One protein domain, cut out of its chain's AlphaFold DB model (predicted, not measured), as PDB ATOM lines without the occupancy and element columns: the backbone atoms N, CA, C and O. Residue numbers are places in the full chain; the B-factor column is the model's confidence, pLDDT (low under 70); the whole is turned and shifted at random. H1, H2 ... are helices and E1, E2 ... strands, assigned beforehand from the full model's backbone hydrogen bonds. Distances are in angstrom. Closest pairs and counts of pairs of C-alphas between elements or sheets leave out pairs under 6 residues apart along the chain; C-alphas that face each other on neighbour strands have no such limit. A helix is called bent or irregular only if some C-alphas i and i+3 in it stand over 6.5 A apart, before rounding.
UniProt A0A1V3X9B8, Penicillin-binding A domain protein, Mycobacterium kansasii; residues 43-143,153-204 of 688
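This is residues 43 to 143 and 153 to 204 of the 688 residues of the protein "Penicillin-binding A domain protein" of Mycobacterium kansasii (UniProt A0A1V3X9B8). What is the main picture? A small, curled sheet, E3, E2, E1 and E4, and a separate two-stranded hairpin, E5 and E6, have the short helix H2 between them in a flat whole. H5 lies at the end away from the hairpin, and H7 joins H8 to the E3 edge. What is it made of? The printed part has 153 residues, with eight named helices and six named strands in the order H1 E1 E2 E3 H2 H3 H4 H5 E4 H6 E5 E6 H7 H8, mixed in class. The larger sheet is mixed and the smaller antiparallel. The whole is compact, with a radius of gyration of the C-alphas of 16.8 A and spans of 57 by 44 by 20 A.

Where are the strands? E3 is residues 74 to 77, E2 60 to 67, E1 55 to 57 and E4 133 to 136; E2 is 19.3 A long and bends by 73 degrees at residue 63. E5, residues 160 to 165, and E6, 172 to 178, are each 17.4 A long. Where are the helices? H1, residues 43 to 49, begins at C-alpha 43 (24.852, -0.718, -33.249), and H2 is 81 to 88, H3 99 to 103, H4 105 to 108, H5 113 to 125, H6 140 to 143 and H7 184 to 187. H8, residues 191 to 202, ends at C-alpha 202 (0.008, -10.392, -34.714). H2 and H5 are irregular: C-alphas 83 and 86 are 7.5 A apart, and 114 and 117 are 7.4 A.

How do the strands pair? E1, E2 and E3 form a meander, each strand the antiparallel neighbour of the one before, with N 62 and O 55 at 2.8 A and N 66 and O 75 at 2.9 A. E4 is parallel to E1, with N 56 and O 134 at 2.8 A. In the hairpin E5 and E6, N 162 and O 176 are 3.0 A apart. What do the helices meet? H2 is on the larger sheet, and its closest C-alphas to E6 are Pro 86 and Ser 177, 6.2 A. H2 touches H3 at Thr 88 and Leu 100, C-alphas 4.9 A apart, and H8 touches H7 with residues 193 to 198 alone, closest C-alphas Leu 186 and Gln 194, 4.8 A. H1, H3, H4, H6 and H7 only graze that sheet; H5 and H8 are not on it. How are the helix backbones? Every O i to N i+4 pair is within hydrogen-bond range in H1, H3 and H8, 2 of 4 in H2 and 7 of 9 in H5; H4, H6 and H7 are too short.

How large is it? The two C-alphas farthest apart, Phe 124 and Gly 155, are 59.0 A apart. Is it unbroken? Residues 144 to 152 are not printed, with 15.0 A between C-alphas 143 and 153. Of the links printed whole, none is long. Where is confidence low? Residues 117 to 120 are under 70; the mean pLDDT of the printed part is 92.6.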
ATOM      1  N   VAL A  43      25.684  -1.723 -33.926       71.44
ATOM      2  CA  VAL A  43      24.852  -0.718 -33.249       71.44
ATOM      3  C   VAL A  43      24.030  -1.384 -32.149       71.44
ATOM      4  O   VAL A  43      24.110  -0.952 -31.009       71.44
ATOM      5  N   LEU A  44      23.365  -2.509 -32.439       74.19
ATOM      6  CA  LEU A  44      22.609  -3.268 -31.429       74.19
ATOM      7  C   LEU A  44      23.492  -3.775 -30.272       74.19
ATOM      8  O   LEU A  44      23.068  -3.756 -29.120       74.19
ATOM      9  N   LEU A  45      24.729  -4.211 -30.547       77.44
ATOM     10  CA  LEU A  45      25.683  -4.601 -29.499       77.44
ATOM     11  C   LEU A  45      26.133  -3.409 -28.650       77.44
ATOM     12  O   LEU A  45      26.173  -3.524 -27.431       77.44
ATOM     13  N   ASP A  46      26.470  -2.284 -29.281       76.69
ATOM     14  CA  ASP A  46      26.862  -1.049 -28.599       76.69
ATOM     15  C   ASP A  46      25.716  -0.500 -27.730       76.69
ATOM     16  O   ASP A  46      25.926  -0.141 -26.571       76.69
ATOM     17  N   GLU A  47      24.486  -0.528 -28.235       78.31
ATOM     18  CA  GLU A  47      23.286  -0.080 -27.531       78.31
ATOM     19  C   GLU A  47      22.968  -0.962 -26.310       78.31
ATOM     20  O   GLU A  47      22.892  -0.449 -25.194       78.31
ATOM     21  N   TYR A  48      22.903  -2.289 -26.480       85.75
ATOM     22  CA  TYR A  48      22.663  -3.241 -25.380       85.75
ATOM     23  C   TYR A  48      23.895  -3.459 -24.473       85.75
ATOM     24  O   TYR A  48      23.803  -4.177 -23.472       85.75
ATOM     25  N   SER A  49      25.051  -2.854 -24.783       85.44
ATOM     26  CA  SER A  49      26.202  -2.787 -23.865       85.44
ATOM     27  C   SER A  49      26.041  -1.714 -22.782       85.44
ATOM     28  O   SER A  49      26.688  -1.808 -21.732       85.44
ATOM     29  N   ARG A  50      25.164  -0.725 -23.017       87.44
ATOM     30  CA  ARG A  50      24.860   0.389 -22.110       87.44
ATOM     31  C   ARG A  50      23.602   0.112 -21.297       87.44
ATOM     32  O   ARG A  50      22.681  -0.558 -21.761       87.44
ATOM     33  N   GLN A  51      23.521   0.670 -20.088       92.81
ATOM     34  CA  GLN A  51      22.302   0.528 -19.291       92.81
ATOM     35  C   GLN A  51      21.241   1.520 -19.777       92.81
ATOM     36  O   GLN A  51      21.289   2.708 -19.445       92.81
ATOM     37  N   ARG A  52      20.273   1.020 -20.552       95.38
ATOM     38  CA  ARG A  52      19.091   1.779 -20.975       95.38
ATOM     39  C   ARG A  52      18.309   2.286 -19.753       95.38
ATOM     40  O   ARG A  52      18.063   1.530 -18.809       95.38
ATOM     41  N   GLY A  53      17.935   3.563 -19.778       96.00
ATOM     42  CA  GLY A  53      17.290   4.278 -18.675       96.00
ATOM     43  C   GLY A  53      15.873   3.795 -18.351       96.00
ATOM     44  O   GLY A  53      15.316   2.925 -19.024       96.00
ATOM     45  N   GLN A  54      15.304   4.312 -17.268       98.31
ATOM     46  CA  GLN A  54      14.063   3.811 -16.667       98.31
ATOM     47  C   GLN A  54      12.831   4.572 -17.171       98.31
ATOM     48  O   GLN A  54      12.885   5.787 -17.346       98.31
ATOM     49  N   ILE A  55      11.703   3.876 -17.324       98.75
ATOM     50  CA  ILE A  55      10.372   4.492 -17.443       98.75
ATOM     51  C   ILE A  55       9.671   4.322 -16.091       98.75
ATOM     52  O   ILE A  55       9.624   3.203 -15.572       98.75
ATOM     53  N   THR A  56       9.150   5.407 -15.512       98.62
ATOM     54  CA  THR A  56       8.575   5.421 -14.156       98.62
ATOM     55  C   THR A  56       7.146   5.972 -14.116       98.62
ATOM     56  O   THR A  56       6.730   6.732 -14.992       98.62
ATOM     57  N   ALA A  57       6.384   5.597 -13.087       98.00
ATOM     58  CA  ALA A  57       5.080   6.171 -12.749       98.00
ATOM     59  C   ALA A  57       4.933   6.232 -11.225       98.00
ATOM     60  O   ALA A  57       5.104   5.219 -10.549       98.00
ATOM     61  N   GLY A  58       4.665   7.410 -10.655       93.50
ATOM     62  CA  GLY A  58       4.538   7.576  -9.196       93.50
ATOM     63  C   GLY A  58       5.740   7.071  -8.375       93.50
ATOM     64  O   GLY A  58       5.557   6.622  -7.247       93.50
ATOM     65  N   GLY A  59       6.952   7.076  -8.947       92.81
ATOM     66  CA  GLY A  59       8.166   6.513  -8.333       92.81
ATOM     67  C   GLY A  59       8.337   4.990  -8.471       92.81
ATOM     68  O   GLY A  59       9.335   4.450  -8.000       92.81
ATOM     69  N   GLN A  60       7.404   4.293  -9.125       97.38
ATOM     70  CA  GLN A  60       7.489   2.863  -9.439       97.38
ATOM     71  C   GLN A  60       8.102   2.647 -10.833       97.38
ATOM     72  O   GLN A  60       7.901   3.461 -11.733       97.38
ATOM     73  N   LEU A  61       8.837   1.547 -11.024       98.25
ATOM     74  CA  LEU A  61       9.439   1.187 -12.314       98.25
ATOM     75  C   LEU A  61       8.413   0.495 -13.221       98.25
ATOM     76  O   LEU A  61       7.854  -0.533 -12.841       98.25
ATOM     77  N   LEU A  62       8.223   1.020 -14.433       98.62
ATOM     78  CA  LEU A  62       7.410   0.396 -15.485       98.62
ATOM     79  C   LEU A  62       8.270  -0.399 -16.474       98.62
ATOM     80  O   LEU A  62       7.902  -1.500 -16.873       98.62
ATOM     81  N   ALA A  63       9.432   0.153 -16.833       98.75
ATOM     82  CA  ALA A  63      10.437  -0.504 -17.660       98.75
ATOM     83  C   ALA A  63      11.843  -0.124 -17.180       98.75
ATOM     84  O   ALA A  63      12.115   1.042 -16.877       98.75
ATOM     85  N   TYR A  64      12.742  -1.101 -17.100       98.25
ATOM     86  CA  TYR A  64      14.122  -0.914 -16.649       98.25
ATOM     87  C   TYR A  64      15.037  -1.994 -17.237       98.25
ATOM     88  O   TYR A  64      14.565  -2.973 -17.813       98.25
ATOM     89  N   SER A  65      16.354  -1.815 -17.115       97.31
ATOM     90  CA  SER A  65      17.340  -2.744 -17.677       97.31
ATOM     91  C   SER A  65      18.265  -3.347 -16.622       97.31
ATOM     92  O   SER A  65      18.853  -2.626 -15.809       97.31
ATOM     93  N   VAL A  66      18.414  -4.672 -16.679       96.12
ATOM     94  CA  VAL A  66      19.180  -5.513 -15.745       96.12
ATOM     95  C   VAL A  66      20.393  -6.102 -16.465       96.12
ATOM     96  O   VAL A  66      20.283  -6.526 -17.612       96.12
ATOM     97  N   ALA A  67      21.556  -6.114 -15.810       94.69
ATOM     98  CA  ALA A  67      22.764  -6.719 -16.366       94.69
ATOM     99  C   ALA A  67      22.677  -8.257 -16.363       94.69
ATOM    100  O   ALA A  67      22.163  -8.857 -15.422       94.69
ATOM    101  N   THR A  68      23.208  -8.878 -17.413       93.06
ATOM    102  CA  THR A  68      23.245 -10.324 -17.654       93.06
ATOM    103  C   THR A  68      24.600 -10.718 -18.236       93.06
ATOM    104  O   THR A  68      25.257  -9.901 -18.883       93.06
ATOM    105  N   ASP A  69      24.975 -11.988 -18.097       88.88
ATOM    106  CA  ASP A  69      26.204 -12.549 -18.680       88.88
ATOM    107  C   ASP A  69      26.067 -12.888 -20.183       88.88
ATOM    108  O   ASP A  69      26.898 -13.593 -20.758       88.88
ATOM    109  N   SER A  70      24.996 -12.425 -20.841       84.88
ATOM    110  CA  SER A  70      24.729 -12.710 -22.256       84.88
ATOM    111  C   SER A  70      25.434 -11.719 -23.196       84.88
ATOM    112  O   SER A  70      25.819 -10.621 -22.800       84.88
ATOM    113  N   ARG A  71      25.563 -12.082 -24.486       85.94
ATOM    114  CA  ARG A  71      26.179 -11.241 -25.542       85.94
ATOM    115  C   ARG A  71      25.599  -9.818 -25.595       85.94
ATOM    116  O   ARG A  71      26.310  -8.884 -25.952       85.94
ATOM    117  N   PHE A  72      24.320  -9.672 -25.260       88.56
ATOM    118  CA  PHE A  72      23.652  -8.392 -25.068       88.56
ATOM    119  C   PHE A  72      23.582  -8.143 -23.555       88.56
ATOM    120  O   PHE A  72      22.786  -8.765 -22.856       88.56
ATOM    121  N   ARG A  73      24.473  -7.291 -23.029       91.44
ATOM    122  CA  ARG A  73      24.718  -7.172 -21.580       91.44
ATOM    123  C   ARG A  73      23.447  -6.838 -20.800       91.44
ATOM    124  O   ARG A  73      23.220  -7.426 -19.747       91.44
ATOM    125  N   PHE A  74      22.615  -5.927 -21.301       95.31
ATOM    126  CA  PHE A  74      21.429  -5.451 -20.591       95.31
ATOM    127  C   PHE A  74      20.118  -6.014 -21.152       95.31
ATOM    128  O   PHE A  74      19.697  -5.636 -22.241       95.31
ATOM    129  N   LEU A  75      19.441  -6.859 -20.369       96.62
ATOM    130  CA  LEU A  75      18.078  -7.324 -20.648       96.62
ATOM    131  C   LEU A  75      17.061  -6.260 -20.217       96.62
ATOM    132  O   LEU A  75      17.213  -5.651 -19.153       96.62
ATOM    133  N   ARG A  76      16.017  -6.039 -21.024       98.25
ATOM    134  CA  ARG A  76      14.899  -5.145 -20.690       98.25
ATOM    135  C   ARG A  76      13.808  -5.907 -19.936       98.25
ATOM    136  O   ARG A  76      13.449  -7.010 -20.334       98.25
ATOM    137  N   VAL A  77      13.307  -5.321 -18.849       98.69
ATOM    138  CA  VAL A  77      12.366  -5.958 -17.916       98.69
ATOM    139  C   VAL A  77      11.205  -5.015 -17.599       98.69
ATOM    140  O   VAL A  77      11.409  -3.826 -17.339       98.69
ATOM    141  N   TYR A  78       9.995  -5.573 -17.583       98.75
ATOM    142  CA  TYR A  78       8.727  -4.884 -17.337       98.75
ATOM    143  C   TYR A  78       8.012  -5.568 -16.151       98.75
ATOM    144  O   TYR A  78       7.481  -6.664 -16.342       98.75
ATOM    145  N   PRO A  79       8.021  -4.993 -14.924       98.44
ATOM    146  CA  PRO A  79       7.552  -5.678 -13.706       98.44
ATOM    147  C   PRO A  79       6.074  -6.073 -13.687       98.44
ATOM    148  O   PRO A  79       5.709  -7.048 -13.037       98.44
ATOM    149  N   ASN A  80       5.226  -5.290 -14.350       98.12
ATOM    150  CA  ASN A  80       3.781  -5.485 -14.404       98.12
ATOM    151  C   ASN A  80       3.333  -5.304 -15.866       98.12
ATOM    152  O   ASN A  80       2.874  -4.228 -16.251       98.12
ATOM    153  N   PRO A  81       3.624  -6.289 -16.729       98.06
ATOM    154  CA  PRO A  81       3.835  -6.025 -18.145       98.06
ATOM    155  C   PRO A  81       2.559  -5.629 -18.892       98.06
ATOM    156  O   PRO A  81       2.519  -4.567 -19.508       98.06
ATOM    157  N   GLU A  82       1.496  -6.427 -18.785       98.62
ATOM    158  CA  GLU A  82       0.237  -6.197 -19.506       98.62
ATOM    159  C   GLU A  82      -0.438  -4.874 -19.106       98.62
ATOM    160  O   GLU A  82      -0.956  -4.157 -19.966       98.62
ATOM    161  N   VAL A  83      -0.361  -4.500 -17.823       98.75
ATOM    162  CA  VAL A  83      -0.970  -3.278 -17.268       98.75
ATOM    163  C   VAL A  83      -0.365  -2.005 -17.866       98.75
ATOM    164  O   VAL A  83      -1.074  -1.012 -18.039       98.75
ATOM    165  N   TYR A  84       0.934  -2.017 -18.189       98.81
ATOM    166  CA  TYR A  84       1.670  -0.827 -18.636       98.81
ATOM    167  C   TYR A  84       2.173  -0.893 -20.083       98.81
ATOM    168  O   TYR A  84       2.608   0.138 -20.593       98.81
ATOM    169  N   ALA A  85       2.036  -2.019 -20.791       98.81
ATOM    170  CA  ALA A  85       2.364  -2.132 -22.216       98.81
ATOM    171  C   ALA A  85       1.713  -1.059 -23.130       98.81
ATOM    172  O   ALA A  85       2.382  -0.630 -24.075       98.81
ATOM    173  N   PRO A  86       0.492  -0.533 -22.869       98.75
ATOM    174  CA  PRO A  86      -0.062   0.600 -23.627       98.75
ATOM    175  C   PRO A  86       0.720   1.919 -23.458       98.75
ATOM    176  O   PRO A  86       0.634   2.799 -24.314       98.75
ATOM    177  N   VAL A  87       1.478   2.055 -22.364       98.75
ATOM    178  CA  VAL A  87       2.301   3.224 -22.012       98.75
ATOM    179  C   VAL A  87       3.759   2.996 -22.418       98.75
ATOM    180  O   VAL A  87       4.326   3.783 -23.174       98.75
ATOM    181  N   THR A  88       4.380   1.908 -21.956       98.75
ATOM    182  CA  THR A  88       5.788   1.613 -22.260       98.75
ATOM    183  C   THR A  88       5.988   1.234 -23.720       98.75
ATOM    184  O   THR A  88       6.987   1.625 -24.314       98.75
ATOM    185  N   GLY A  89       5.051   0.482 -24.305       98.44
ATOM    186  CA  GLY A  89       5.338  -0.360 -25.461       98.44
ATOM    187  C   GLY A  89       6.334  -1.467 -25.105       98.44
ATOM    188  O   GLY A  89       6.486  -1.840 -23.937       98.44
ATOM    189  N   PHE A  90       7.049  -1.950 -26.119       98.44
ATOM    190  CA  PHE A  90       8.177  -2.871 -25.983       98.44
ATOM    191  C   PHE A  90       9.464  -2.275 -26.564       98.44
ATOM    192  O   PHE A  90       9.433  -1.352 -27.379       98.44
ATOM    193  N   TYR A  91      10.595  -2.870 -26.190       97.56
ATOM    194  CA  TYR A  91      11.915  -2.650 -26.774       97.56
ATOM    195  C   TYR A  91      12.537  -4.020 -27.086       97.56
ATOM    196  O   TYR A  91      12.651  -4.862 -26.195       97.56
ATOM    197  N   SER A  92      12.855  -4.274 -28.358       94.88
ATOM    198  CA  SER A  92      13.124  -5.613 -28.899       94.88
ATOM    199  C   SER A  92      14.300  -5.626 -29.878       94.88
ATOM    200  O   SER A  92      14.371  -4.803 -30.792       94.88
ATOM    201  N   LEU A  93      15.182  -6.623 -29.744       88.88
ATOM    202  CA  LEU A  93      16.323  -6.854 -30.644       88.88
ATOM    203  C   LEU A  93      15.901  -7.104 -32.100       88.88
ATOM    204  O   LEU A  93      16.625  -6.723 -33.018       88.88
ATOM    205  N   ARG A  94      14.765  -7.781 -32.321       88.69
ATOM    206  CA  ARG A  94      14.260  -8.136 -33.659       88.69
ATOM    207  C   ARG A  94      13.169  -7.187 -34.153       88.69
ATOM    208  O   ARG A  94      13.079  -6.964 -35.358       88.69
ATOM    209  N   TYR A  95      12.346  -6.649 -33.250       90.81
ATOM    210  CA  TYR A  95      11.133  -5.898 -33.603       90.81
ATOM    211  C   TYR A  95      11.206  -4.390 -33.307       90.81
ATOM    212  O   TYR A  95      10.200  -3.698 -33.447       90.81
ATOM    213  N   SER A  96      12.391  -3.860 -32.973       92.44
ATOM    214  CA  SER A  96      12.609  -2.444 -32.629       92.44
ATOM    215  C   SER A  96      11.779  -2.031 -31.400       92.44
ATOM    216  O   SER A  96      11.628  -2.826 -30.471       92.44
ATOM    217  N   SER A  97      11.286  -0.792 -31.345       95.06
ATOM    218  CA  SER A  97      10.551  -0.249 -30.202       95.06
ATOM    219  C   SER A  97       9.201   0.365 -30.569       95.06
ATOM    220  O   SER A  97       8.991   0.858 -31.684       95.06
ATOM    221  N   THR A  98       8.296   0.359 -29.588       97.75
ATOM    222  CA  THR A  98       6.946   0.956 -29.614       97.75
ATOM    223  C   THR A  98       6.691   1.762 -28.331       97.75
ATOM    224  O   THR A  98       7.540   1.785 -27.448       97.75
ATOM    225  N   GLY A  99       5.548   2.450 -28.208       97.94
ATOM    226  CA  GLY A  99       5.200   3.206 -26.993       97.94
ATOM    227  C   GLY A  99       6.237   4.272 -26.611       97.94
ATOM    228  O   GLY A  99       6.913   4.835 -27.479       97.94
ATOM    229  N   LEU A 100       6.386   4.545 -25.311       98.50
ATOM    230  CA  LEU A 100       7.428   5.447 -24.804       98.50
ATOM    231  C   LEU A 100       8.853   4.912 -25.026       98.50
ATOM    232  O   LEU A 100       9.767   5.716 -25.192       98.50
ATOM    233  N   GLU A 101       9.050   3.591 -25.133       98.38
ATOM    234  CA  GLU A 101      10.337   3.008 -25.550       98.38
ATOM    235  C   GLU A 101      10.744   3.420 -26.975       98.38
ATOM    236  O   GLU A 101      11.921   3.334 -27.325       98.38
ATOM    237  N   ARG A 102       9.794   3.872 -27.804       96.81
ATOM    238  CA  ARG A 102      10.069   4.507 -29.098       96.81
ATOM    239  C   ARG A 102      10.138   6.025 -29.004       96.81
ATOM    240  O   ARG A 102      11.039   6.620 -29.586       96.81
ATOM    241  N   ALA A 103       9.166   6.646 -28.338       96.44
ATOM    242  CA  ALA A 103       9.027   8.102 -28.343       96.44
ATOM    243  C   ALA A 103      10.192   8.808 -27.624       96.44
ATOM    244  O   ALA A 103      10.691   9.816 -28.113       96.44
ATOM    245  N   GLU A 104      10.669   8.232 -26.518       97.25
ATOM    246  CA  GLU A 104      11.761   8.773 -25.696       97.25
ATOM    247  C   GLU A 104      13.083   8.006 -25.905       97.25
ATOM    248  O   GLU A 104      13.998   8.074 -25.079       97.25
ATOM    249  N   ASP A 105      13.202   7.257 -27.008       94.88
ATOM    250  CA  ASP A 105      14.352   6.387 -27.282       94.88
ATOM    251  C   ASP A 105      15.721   7.094 -27.179       94.88
ATOM    252  O   ASP A 105      16.596   6.547 -26.502       94.88
ATOM    253  N   PRO A 106      15.927   8.321 -27.717       91.44
ATOM    254  CA  PRO A 106      17.213   9.010 -27.605       91.44
ATOM    255  C   PRO A 106      17.625   9.300 -26.159       91.44
ATOM    256  O   PRO A 106      18.812   9.262 -25.827       91.44
ATOM    257  N   LEU A 107      16.658   9.571 -25.279       92.88
ATOM    258  CA  LEU A 107      16.924   9.763 -23.858       92.88
ATOM    259  C   LEU A 107      17.226   8.418 -23.192       92.88
ATOM    260  O   LEU A 107      18.248   8.280 -22.515       92.88
ATOM    261  N   LEU A 108      16.371   7.419 -23.425       94.94
ATOM    262  CA  LEU A 108      16.453   6.095 -22.808       94.94
ATOM    263  C   LEU A 108      17.730   5.337 -23.202       94.94
ATOM    264  O   LEU A 108      18.299   4.654 -22.353       94.94
ATOM    265  N   ASN A 109      18.232   5.472 -24.433       91.25
ATOM    266  CA  ASN A 109      19.515   4.892 -24.866       91.25
ATOM    267  C   ASN A 109      20.738   5.804 -24.597       91.25
ATOM    268  O   ASN A 109      21.884   5.380 -24.776       91.25
ATOM    269  N   GLY A 110      20.509   7.040 -24.137       86.31
ATOM    270  CA  GLY A 110      21.542   8.015 -23.778       86.31
ATOM    271  C   GLY A 110      22.166   8.787 -24.949       86.31
ATOM    272  O   GLY A 110      23.145   9.511 -24.731       86.31
ATOM    273  N   SER A 111      21.643   8.646 -26.173       83.06
ATOM    274  CA  SER A 111      22.129   9.330 -27.384       83.06
ATOM    275  C   SER A 111      21.712  10.804 -27.502       83.06
ATOM    276  O   SER A 111      22.405  11.556 -28.192       83.06
ATOM    277  N   ASP A 112      20.689  11.235 -26.757       81.69
ATOM    278  CA  ASP A 112      20.175  12.612 -26.687       81.69
ATOM    279  C   ASP A 112      21.284  13.670 -26.517       81.69
ATOM    280  O   ASP A 112      22.210  13.508 -25.713       81.69
ATOM    281  N   GLU A 113      21.191  14.778 -27.255       79.31
ATOM    282  CA  GLU A 113      22.172  15.871 -27.216       79.31
ATOM    283  C   GLU A 113      22.258  16.532 -25.831       79.31
ATOM    284  O   GLU A 113      23.348  16.887 -25.376       79.31
ATOM    285  N   ARG A 114      21.140  16.596 -25.094       80.00
ATOM    286  CA  ARG A 114      21.063  17.115 -23.715       80.00
ATOM    287  C   ARG A 114      21.846  16.238 -22.726       80.00
ATOM    288  O   ARG A 114      22.222  16.702 -21.650       80.00
ATOM    289  N   LEU A 115      22.143  14.988 -23.098       73.56
ATOM    290  CA  LEU A 115      23.005  14.062 -22.356       73.56
ATOM    291  C   LEU A 115      24.462  14.036 -22.862       73.56
ATOM    292  O   LEU A 115      25.309  13.423 -22.208       73.56
ATOM    293  N   PHE A 116      24.801  14.697 -23.975       72.81
ATOM    294  CA  PHE A 116      26.117  14.564 -24.618       72.81
ATOM    295  C   PHE A 116      27.292  14.934 -23.697       72.81
ATOM    296  O   PHE A 116      28.240  14.161 -23.560       72.81
ATOM    297  N   GLY A 117      27.211  16.071 -22.996       69.06
ATOM    298  CA  GLY A 117      28.263  16.505 -22.064       69.06
ATOM    299  C   GLY A 117      28.483  15.545 -20.886       69.06
ATOM    300  O   GLY A 117      29.586  15.462 -20.352       69.06
ATOM    301  N   ARG A 118      27.454  14.768 -20.517       68.25
ATOM    302  CA  ARG A 118      27.520  13.736 -19.470       68.25
ATOM    303  C   ARG A 118      28.143  12.452 -20.004       68.25
ATOM    304  O   ARG A 118      29.083  11.952 -19.402       68.25
ATOM    305  N   ARG A 119      27.730  12.010 -21.199       67.31
ATOM    306  CA  ARG A 119      28.341  10.891 -21.939       67.31
ATOM    307  C   ARG A 119      29.854  11.082 -22.117       67.31
ATOM    308  O   ARG A 119      30.619  10.135 -21.962       67.31
ATOM    309  N   LEU A 120      30.281  12.318 -22.397       69.12
ATOM    310  CA  LEU A 120      31.690  12.696 -22.500       69.12
ATOM    311  C   LEU A 120      32.419  12.618 -21.143       69.12
ATOM    312  O   LEU A 120      33.531  12.100 -21.075       69.12
ATOM    313  N   ALA A 121      31.789  13.082 -20.060       71.62
ATOM    314  CA  ALA A 121      32.345  12.994 -18.710       71.62
ATOM    315  C   ALA A 121      32.441  11.544 -18.197       71.62
ATOM    316  O   ALA A 121      33.450  11.178 -17.597       71.62
ATOM    317  N   ASP A 122      31.438  10.701 -18.459       74.81
ATOM    318  CA  ASP A 122      31.459   9.280 -18.093       74.81
ATOM    319  C   ASP A 122      32.557   8.527 -18.863       74.81
ATOM    320  O   ASP A 122      33.318   7.775 -18.253       74.81
ATOM    321  N   PHE A 123      32.742   8.820 -20.159       72.56
ATOM    322  CA  PHE A 123      33.856   8.293 -20.958       72.56
ATOM    323  C   PHE A 123      35.229   8.698 -20.390       72.56
ATOM    324  O   PHE A 123      36.086   7.838 -20.193       72.56
ATOM    325  N   PHE A 124      35.437   9.979 -20.060       75.56
ATOM    326  CA  PHE A 124      36.699  10.445 -19.462       75.56
ATOM    327  C   PHE A 124      36.932   9.959 -18.022       75.56
ATOM    328  O   PHE A 124      38.081   9.893 -17.589       75.56
ATOM    329  N   THR A 125      35.877   9.618 -17.274       77.00
ATOM    330  CA  THR A 125      35.981   9.109 -15.891       77.00
ATOM    331  C   THR A 125      35.897   7.585 -15.781       77.00
ATOM    332  O   THR A 125      35.957   7.057 -14.670       77.00
ATOM    333  N   GLY A 126      35.788   6.865 -16.905       72.31
ATOM    334  CA  GLY A 126      35.740   5.399 -16.939       72.31
ATOM    335  C   GLY A 126      34.464   4.793 -16.343       72.31
ATOM    336  O   GLY A 126      34.496   3.668 -15.847       72.31
ATOM    337  N   ARG A 127      33.351   5.534 -16.343       73.88
ATOM    338  CA  ARG A 127      32.056   5.066 -15.823       73.88
ATOM    339  C   ARG A 127      31.266   4.330 -16.901       73.88
ATOM    340  O   ARG A 127      31.258   4.749 -18.053       73.88
ATOM    341  N   ASP A 128      30.542   3.282 -16.502       73.19
ATOM    342  CA  ASP A 128      29.535   2.628 -17.350       73.19
ATOM    343  C   ASP A 128      28.467   3.659 -17.775       73.19
ATOM    344  O   ASP A 128      27.732   4.148 -16.908       73.19
ATOM    345  N   PRO A 129      28.343   4.006 -19.071       74.38
ATOM    346  CA  PRO A 129      27.401   5.027 -19.516       74.38
ATOM    347  C   PRO A 129      25.952   4.523 -19.442       74.38
ATOM    348  O   PRO A 129      25.643   3.367 -19.753       74.38
ATOM    349  N   ARG A 130      25.049   5.424 -19.042       85.75
ATOM    350  CA  ARG A 130      23.633   5.134 -18.776       85.75
ATOM    351  C   ARG A 130      22.702   6.097 -19.509       85.75
ATOM    352  O   ARG A 130      23.034   7.269 -19.689       85.75
ATOM    353  N   GLY A 131      21.525   5.607 -19.886       90.56
ATOM    354  CA  GLY A 131      20.440   6.436 -20.410       90.56
ATOM    355  C   GLY A 131      19.771   7.311 -19.347       90.56
ATOM    356  O   GLY A 131      19.899   7.064 -18.148       90.56
ATOM    357  N   GLY A 132      19.045   8.332 -19.798       94.50
ATOM    358  CA  GLY A 132      18.168   9.141 -18.954       94.50
ATOM    359  C   GLY A 132      16.832   8.451 -18.659       94.50
ATOM    360  O   GLY A 132      16.448   7.494 -19.329       94.50
ATOM    361  N   ASN A 133      16.123   8.951 -17.649       97.44
ATOM    362  CA  ASN A 133      14.854   8.401 -17.175       97.44
ATOM    363  C   ASN A 133      13.655   9.232 -17.658       97.44
ATOM    364  O   ASN A 133      13.731  10.460 -17.742       97.44
ATOM    365  N   VAL A 134      12.533   8.552 -17.894       98.50
ATOM    366  CA  VAL A 134      11.235   9.122 -18.280       98.50
ATOM    367  C   VAL A 134      10.261   8.946 -17.117       98.50
ATOM    368  O   VAL A 134       9.843   7.825 -16.826       98.50
ATOM    369  N   ASP A 135       9.868  10.040 -16.468       98.56
ATOM    370  CA  ASP A 135       8.801  10.030 -15.465       98.56
ATOM    371  C   ASP A 135       7.464  10.336 -16.145       98.56
ATOM    372  O   ASP A 135       7.247  11.436 -16.662       98.56
ATOM    373  N   THR A 136       6.555   9.365 -16.137       98.81
ATOM    374  CA  THR A 136       5.216   9.516 -16.717       98.81
ATOM    375  C   THR A 136       4.243  10.210 -15.761       98.81
ATOM    376  O   THR A 136       4.442  10.250 -14.546       98.81
ATOM    377  N   THR A 137       3.151  10.737 -16.311       98.75
ATOM    378  CA  THR A 137       2.024  11.302 -15.551       98.75
ATOM    379  C   THR A 137       1.116  10.243 -14.919       98.75
ATOM    380  O   THR A 137       0.218  10.594 -14.150       98.75
ATOM    381  N   ILE A 138       1.325   8.963 -15.247       98.81
ATOM    382  CA  ILE A 138       0.478   7.848 -14.820       98.81
ATOM    383  C   ILE A 138       0.514   7.711 -13.293       98.81
ATOM    384  O   ILE A 138       1.575   7.732 -12.664       98.81
ATOM    385  N   ASN A 139      -0.658   7.516 -12.694       98.69
ATOM    386  CA  ASN A 139      -0.809   7.166 -11.289       98.69
ATOM    387  C   ASN A 139      -1.009   5.643 -11.184       98.69
ATOM    388  O   ASN A 139      -2.063   5.154 -11.605       98.69
ATOM    389  N   PRO A 140      -0.058   4.880 -10.605       98.56
ATOM    390  CA  PRO A 140      -0.131   3.419 -10.574       98.56
ATOM    391  C   PRO A 140      -1.422   2.847  -9.979       98.56
ATOM    392  O   PRO A 140      -1.912   1.826 -10.455       98.56
ATOM    393  N   ARG A 141      -2.028   3.520  -8.987       98.06
ATOM    394  CA  ARG A 141      -3.311   3.086  -8.402       98.06
ATOM    395  C   ARG A 141      -4.473   3.220  -9.384       98.06
ATOM    396  O   ARG A 141      -5.342   2.358  -9.413       98.06
ATOM    397  N   VAL A 142      -4.478   4.276 -10.197       98.69
ATOM    398  CA  VAL A 142      -5.545   4.559 -11.172       98.69
ATOM    399  C   VAL A 142      -5.404   3.655 -12.399       98.69
ATOM    400  O   VAL A 142      -6.404   3.112 -12.866       98.69
ATOM    401  N   GLN A 143      -4.170   3.416 -12.865       98.81
ATOM    402  CA  GLN A 143      -3.888   2.440 -13.924       98.81
ATOM    403  C   GLN A 143      -4.302   1.024 -13.495       98.81
ATOM    404  O   GLN A 143      -5.034   0.359 -14.226       98.81
ATOM    405  N   GLY A 153     -14.908  -6.823 -15.203       91.00
ATOM    406  CA  GLY A 153     -16.160  -6.098 -15.444       91.00
ATOM    407  C   GLY A 153     -17.181  -6.821 -16.324       91.00
ATOM    408  O   GLY A 153     -18.385  -6.650 -16.115       91.00
ATOM    409  N   CYS A 154     -16.729  -7.668 -17.251       90.69
ATOM    410  CA  CYS A 154     -17.573  -8.329 -18.248       90.69
ATOM    411  C   CYS A 154     -17.997  -9.755 -17.846       90.69
ATOM    412  O   CYS A 154     -18.559 -10.490 -18.658       90.69
ATOM    413  N   GLY A 155     -17.788 -10.148 -16.580       86.56
ATOM    414  CA  GLY A 155     -17.898 -11.547 -16.135       86.56
ATOM    415  C   GLY A 155     -16.651 -12.364 -16.491       86.56
ATOM    416  O   GLY A 155     -16.750 -13.549 -16.790       86.56
ATOM    417  N   GLY A 156     -15.508 -11.682 -16.513       91.06
ATOM    418  CA  GLY A 156     -14.286 -12.038 -17.224       91.06
ATOM    419  C   GLY A 156     -13.720 -10.782 -17.908       91.06
ATOM    420  O   GLY A 156     -14.306  -9.699 -17.747       91.06
ATOM    421  N   PRO A 157     -12.617 -10.908 -18.666       94.69
ATOM    422  CA  PRO A 157     -11.977  -9.780 -19.333       94.69
ATOM    423  C   PRO A 157     -12.899  -9.036 -20.299       94.69
ATOM    424  O   PRO A 157     -13.480  -9.617 -21.211       94.69
ATOM    425  N   CYS A 158     -12.998  -7.722 -20.120       96.12
ATOM    426  CA  CYS A 158     -13.545  -6.808 -21.107       96.12
ATOM    427  C   CYS A 158     -12.492  -6.494 -22.172       96.12
ATOM    428  O   CYS A 158     -11.344  -6.173 -21.851       96.12
ATOM    429  N   LYS A 159     -12.914  -6.479 -23.434       97.62
ATOM    430  CA  LYS A 159     -12.178  -5.864 -24.541       97.62
ATOM    431  C   LYS A 159     -12.527  -4.369 -24.609       97.62
ATOM    432  O   LYS A 159     -13.672  -4.005 -24.341       97.62
ATOM    433  N   GLY A 160     -11.566  -3.493 -24.898       98.12
ATOM    434  CA  GLY A 160     -11.771  -2.039 -24.914       98.12
ATOM    435  C   GLY A 160     -10.649  -1.242 -24.241       98.12
ATOM    436  O   GLY A 160      -9.480  -1.615 -24.333       98.12
ATOM    437  N   ALA A 161     -10.988  -0.130 -23.583       98.81
ATOM    438  CA  ALA A 161     -10.019   0.813 -23.020       98.81
ATOM    439  C   ALA A 161     -10.547   1.607 -21.812       98.81
ATOM    440  O   ALA A 161     -11.753   1.824 -21.665       98.81
ATOM    441  N   VAL A 162      -9.621   2.128 -21.001       98.94
ATOM    442  CA  VAL A 162      -9.911   3.125 -19.959       98.94
ATOM    443  C   VAL A 162      -8.893   4.258 -20.014       98.94
ATOM    444  O   VAL A 162      -7.688   4.015 -20.051       98.94
ATOM    445  N   VAL A 163      -9.373   5.498 -19.970       98.94
ATOM    446  CA  VAL A 163      -8.542   6.705 -19.877       98.94
ATOM    447  C   VAL A 163      -8.948   7.502 -18.646       98.94
ATOM    448  O   VAL A 163     -10.142   7.664 -18.386       98.94
ATOM    449  N   ALA A 164      -7.966   8.026 -17.913       98.94
ATOM    450  CA  ALA A 164      -8.176   8.988 -16.836       98.94
ATOM    451  C   ALA A 164      -7.255  10.203 -17.008       98.94
ATOM    452  O   ALA A 164      -6.060  10.047 -17.259       98.94
ATOM    453  N   LEU A 165      -7.809  11.402 -16.842       98.94
ATOM    454  CA  LEU A 165      -7.150  12.699 -17.005       98.94
ATOM    455  C   LEU A 165      -7.322  13.547 -15.737       98.94
ATOM    456  O   LEU A 165      -8.392  13.526 -15.124       98.94
ATOM    457  N   GLU A 166      -6.320  14.351 -15.375       98.88
ATOM    458  CA  GLU A 166      -6.490  15.455 -14.418       98.88
ATOM    459  C   GLU A 166      -7.008  16.706 -15.168       98.88
ATOM    460  O   GLU A 166      -6.262  17.278 -15.972       98.88
ATOM    461  N   PRO A 167      -8.258  17.168 -14.938       98.81
ATOM    462  CA  PRO A 167      -8.891  18.175 -15.798       98.81
ATOM    463  C   PRO A 167      -8.184  19.532 -15.829       98.81
ATOM    464  O   PRO A 167      -8.196  20.210 -16.851       98.81
ATOM    465  N   SER A 168      -7.557  19.924 -14.718       98.56
ATOM    466  CA  SER A 168      -6.899  21.222 -14.545       98.56
ATOM    467  C   SER A 168      -5.491  21.305 -15.141       98.56
ATOM    468  O   SER A 168      -4.926  22.397 -15.199       98.56
ATOM    469  N   THR A 169      -4.897  20.179 -15.554       98.69
ATOM    470  CA  THR A 169      -3.508  20.126 -16.050       98.69
ATOM    471  C   THR A 169      -3.370  19.463 -17.417       98.69
ATOM    472  O   THR A 169      -2.521  19.888 -18.197       98.69
ATOM    473  N   GLY A 170      -4.193  18.454 -17.721       98.56
ATOM    474  CA  GLY A 170      -4.000  17.571 -18.876       98.56
ATOM    475  C   GLY A 170      -3.123  16.345 -18.582       98.56
ATOM    476  O   GLY A 170      -2.826  15.584 -19.501       98.56
ATOM    477  N   LYS A 171      -2.715  16.102 -17.326       98.88
ATOM    478  CA  LYS A 171      -1.972  14.880 -16.972       98.88
ATOM    479  C   LYS A 171      -2.795  13.631 -17.281       98.88
ATOM    480  O   LYS A 171      -3.909  13.493 -16.772       98.88
ATOM    481  N   ILE A 172      -2.229  12.699 -18.048       98.94
ATOM    482  CA  ILE A 172      -2.822  11.375 -18.268       98.94
ATOM    483  C   ILE A 172      -2.514  10.509 -17.042       98.94
ATOM    484  O   ILE A 172      -1.384  10.060 -16.856       98.94
ATOM    485  N   LEU A 173      -3.515  10.312 -16.186       98.88
ATOM    486  CA  LEU A 173      -3.420   9.557 -14.934       98.88
ATOM    487  C   LEU A 173      -3.543   8.043 -15.150       98.88
ATOM    488  O   LEU A 173      -2.982   7.277 -14.368       98.88
ATOM    489  N   ALA A 174      -4.260   7.619 -16.193       98.94
ATOM    490  CA  ALA A 174      -4.306   6.233 -16.653       98.94
ATOM    491  C   ALA A 174      -4.562   6.154 -18.166       98.94
ATOM    492  O   ALA A 174      -5.298   6.972 -18.724       98.94
ATOM    493  N   LEU A 175      -3.965   5.146 -18.801       98.88
ATOM    494  CA  LEU A 175      -4.061   4.824 -20.221       98.88
ATOM    495  C   LEU A 175      -4.042   3.293 -20.374       98.88
ATOM    496  O   LEU A 175      -2.981   2.677 -20.495       98.88
ATOM    497  N   VAL A 176      -5.214   2.668 -20.293       98.94
ATOM    498  CA  VAL A 176      -5.406   1.208 -20.285       98.94
ATOM    499  C   VAL A 176      -6.012   0.757 -21.616       98.94
ATOM    500  O   VAL A 176      -6.982   1.349 -22.087       98.94
ATOM    501  N   SER A 177      -5.484  -0.330 -22.178       98.75
ATOM    502  CA  SER A 177      -6.057  -1.076 -23.309       98.75
ATOM    503  C   SER A 177      -6.243  -2.535 -22.890       98.75
ATOM    504  O   SER A 177      -5.437  -3.044 -22.110       98.75
ATOM    505  N   SER A 178      -7.293  -3.199 -23.374       98.38
ATOM    506  CA  SER A 178      -7.575  -4.609 -23.084       98.38
ATOM    507  C   SER A 178      -8.153  -5.327 -24.321       98.38
ATOM    508  O   SER A 178      -9.011  -4.749 -24.995       98.38
ATOM    509  N   PRO A 179      -7.733  -6.571 -24.637       98.12
ATOM    510  CA  PRO A 179      -6.596  -7.265 -24.033       98.12
ATOM    511  C   PRO A 179      -5.277  -6.534 -24.317       98.12
ATOM    512  O   PRO A 179      -5.197  -5.677 -25.196       98.12
ATOM    513  N   SER A 180      -4.254  -6.879 -23.543       98.50
ATOM    514  CA  SER A 180      -2.894  -6.349 -23.655       98.50
ATOM    515  C   SER A 180      -1.910  -7.504 -23.895       98.50
ATOM    516  O   SER A 180      -2.321  -8.627 -24.198       98.50
ATOM    517  N   TYR A 181      -0.608  -7.246 -23.807       98.62
ATOM    518  CA  TYR A 181       0.452  -8.221 -24.064       98.62
ATOM    519  C   TYR A 181       1.620  -8.058 -23.093       98.62
ATOM    520  O   TYR A 181       1.784  -7.001 -22.488       98.62
ATOM    521  N   ASP A 182       2.464  -9.087 -22.988       98.75
ATOM    522  CA  ASP A 182       3.700  -9.034 -22.211       98.75
ATOM    523  C   ASP A 182       4.899  -8.554 -23.062       98.75
ATOM    524  O   ASP A 182       5.351  -9.296 -23.945       98.75
ATOM    525  N   PRO A 183       5.472  -7.356 -22.811       98.69
ATOM    526  CA  PRO A 183       6.655  -6.881 -23.522       98.69
ATOM    527  C   PRO A 183       7.930  -7.679 -23.209       98.69
ATOM    528  O   PRO A 183       8.844  -7.681 -24.038       98.69
ATOM    529  N   ASN A 184       8.012  -8.397 -22.076       98.69
ATOM    530  CA  ASN A 184       9.187  -9.216 -21.735       98.69
ATOM    531  C   ASN A 184       9.426 -10.319 -22.786       98.69
ATOM    532  O   ASN A 184      10.573 -10.631 -23.113       98.69
ATOM    533  N   LEU A 185       8.358 -10.855 -23.392       98.19
ATOM    534  CA  LEU A 185       8.445 -11.841 -24.477       98.19
ATOM    535  C   LEU A 185       9.138 -11.292 -25.739       98.19
ATOM    536  O   LEU A 185       9.825 -12.036 -26.439       98.19
ATOM    537  N   LEU A 186       8.977  -9.995 -26.025       97.94
ATOM    538  CA  LEU A 186       9.602  -9.312 -27.165       97.94
ATOM    539  C   LEU A 186      10.989  -8.739 -26.819       97.94
ATOM    540  O   LEU A 186      11.812  -8.555 -27.719       97.94
ATOM    541  N   ALA A 187      11.262  -8.508 -25.533       97.31
ATOM    542  CA  ALA A 187      12.570  -8.119 -25.005       97.31
ATOM    543  C   ALA A 187      13.546  -9.293 -24.800       97.31
ATOM    544  O   ALA A 187      14.746  -9.066 -24.649       97.31
ATOM    545  N   SER A 188      13.056 -10.539 -24.791       96.25
ATOM    546  CA  SER A 188      13.879 -11.746 -24.640       96.25
ATOM    547  C   SER A 188      15.073 -11.757 -25.599       96.25
ATOM    548  O   SER A 188      14.918 -11.550 -26.800       96.25
ATOM    549  N   HIS A 189      16.271 -12.074 -25.103       94.00
ATOM    550  CA  HIS A 189      17.464 -12.199 -25.952       94.00
ATOM    551  C   HIS A 189      17.458 -13.464 -26.833       94.00
ATOM    552  O   HIS A 189      18.301 -13.588 -27.722       94.00
ATOM    553  N   ASP A 190      16.493 -14.366 -26.635       93.94
ATOM    554  CA  ASP A 190      16.239 -15.507 -27.512       93.94
ATOM    555  C   ASP A 190      15.454 -15.064 -28.774       93.94
ATOM    556  O   ASP A 190      14.332 -14.549 -28.658       93.94
ATOM    557  N   PRO A 191      16.002 -15.245 -29.996       90.25
ATOM    558  CA  PRO A 191      15.339 -14.805 -31.223       90.25
ATOM    559  C   PRO A 191      14.112 -15.631 -31.632       90.25
ATOM    560  O   PRO A 191      13.336 -15.133 -32.454       90.25
ATOM    561  N   GLU A 192      13.945 -16.859 -31.130       94.44
ATOM    562  CA  GLU A 192      12.754 -17.683 -31.371       94.44
ATOM    563  C   GLU A 192      11.628 -17.334 -30.404       94.44
ATOM    564  O   GLU A 192      10.489 -17.203 -30.849       94.44
ATOM    565  N   VAL A 193      11.929 -17.071 -29.126       96.62
ATOM    566  CA  VAL A 193      10.925 -16.562 -28.167       96.62
ATOM    567  C   VAL A 193      10.295 -15.270 -28.696       96.62
ATOM    568  O   VAL A 193       9.067 -15.165 -28.748       96.62
ATOM    569  N   GLN A 194      11.119 -14.336 -29.192       96.12
ATOM    570  CA  GLN A 194      10.640 -13.120 -29.857       96.12
ATOM    571  C   GLN A 194       9.748 -13.433 -31.070       96.12
ATOM    572  O   GLN A 194       8.689 -12.826 -31.225       96.12
ATOM    573  N   ALA A 195      10.151 -14.368 -31.938       96.38
ATOM    574  CA  ALA A 195       9.410 -14.695 -33.159       96.38
ATOM    575  C   ALA A 195       8.060 -15.379 -32.870       96.38
ATOM    576  O   ALA A 195       7.043 -15.006 -33.456       96.38
ATOM    577  N   GLN A 196       8.030 -16.327 -31.930       97.81
ATOM    578  CA  GLN A 196       6.817 -17.022 -31.488       97.81
ATOM    579  C   GLN A 196       5.866 -16.090 -30.722       97.81
ATOM    580  O   GLN A 196       4.646 -16.246 -30.797       97.81
ATOM    581  N   ALA A 197       6.394 -15.118 -29.971       97.94
ATOM    582  CA  ALA A 197       5.592 -14.074 -29.341       97.94
ATOM    583  C   ALA A 197       4.996 -13.126 -30.389       97.94
ATOM    584  O   ALA A 197       3.781 -12.947 -30.420       97.94
ATOM    585  N   TRP A 198       5.819 -12.594 -31.296       97.56
ATOM    586  CA  TRP A 198       5.365 -11.711 -32.371       97.56
ATOM    587  C   TRP A 198       4.296 -12.360 -33.251       97.56
ATOM    588  O   TRP A 198       3.277 -11.733 -33.532       97.56
ATOM    589  N   GLN A 199       4.486 -13.626 -33.641       97.69
ATOM    590  CA  GLN A 199       3.489 -14.353 -34.421       97.69
ATOM    591  C   GLN A 199       2.158 -14.456 -33.664       97.69
ATOM    592  O   GLN A 199       1.131 -14.051 -34.199       97.69
ATOM    593  N   ARG A 200       2.167 -14.918 -32.405       97.75
ATOM    594  CA  ARG A 200       0.942 -15.022 -31.589       97.75
ATOM    595  C   ARG A 200       0.252 -13.676 -31.371       97.75
ATOM    596  O   ARG A 200      -0.968 -13.640 -31.328       97.75
ATOM    597  N   LEU A 201       1.005 -12.587 -31.216       97.62
ATOM    598  CA  LEU A 201       0.449 -11.253 -30.966       97.62
ATOM    599  C   LEU A 201      -0.112 -10.586 -32.230       97.62
ATOM    600  O   LEU A 201      -1.086  -9.845 -32.133       97.62
ATOM    601  N   ARG A 202       0.476 -10.864 -33.400       96.12
ATOM    602  CA  ARG A 202       0.008 -10.392 -34.714       96.12
ATOM    603  C   ARG A 202      -1.178 -11.205 -35.243       96.12
ATOM    604  O   ARG A 202      -2.062 -10.637 -35.869       96.12
ATOM    605  N   ASP A 203      -1.183 -12.517 -35.009       97.06
ATOM    606  CA  ASP A 203      -2.182 -13.448 -35.559       97.06
ATOM    607  C   ASP A 203      -3.405 -13.629 -34.628       97.06
ATOM    608  O   ASP A 203      -4.315 -14.395 -34.941       97.06
ATOM    609  N   ASN A 204      -3.444 -12.936 -33.481       97.44
ATOM    610  CA  ASN A 204      -4.569 -12.946 -32.541       97.44
ATOM    611  C   ASN A 204      -5.679 -11.969 -33.002       97.44
ATOM    612  O   ASN A 204      -5.406 -10.769 -33.092       97.44
TER     613      ASN A 204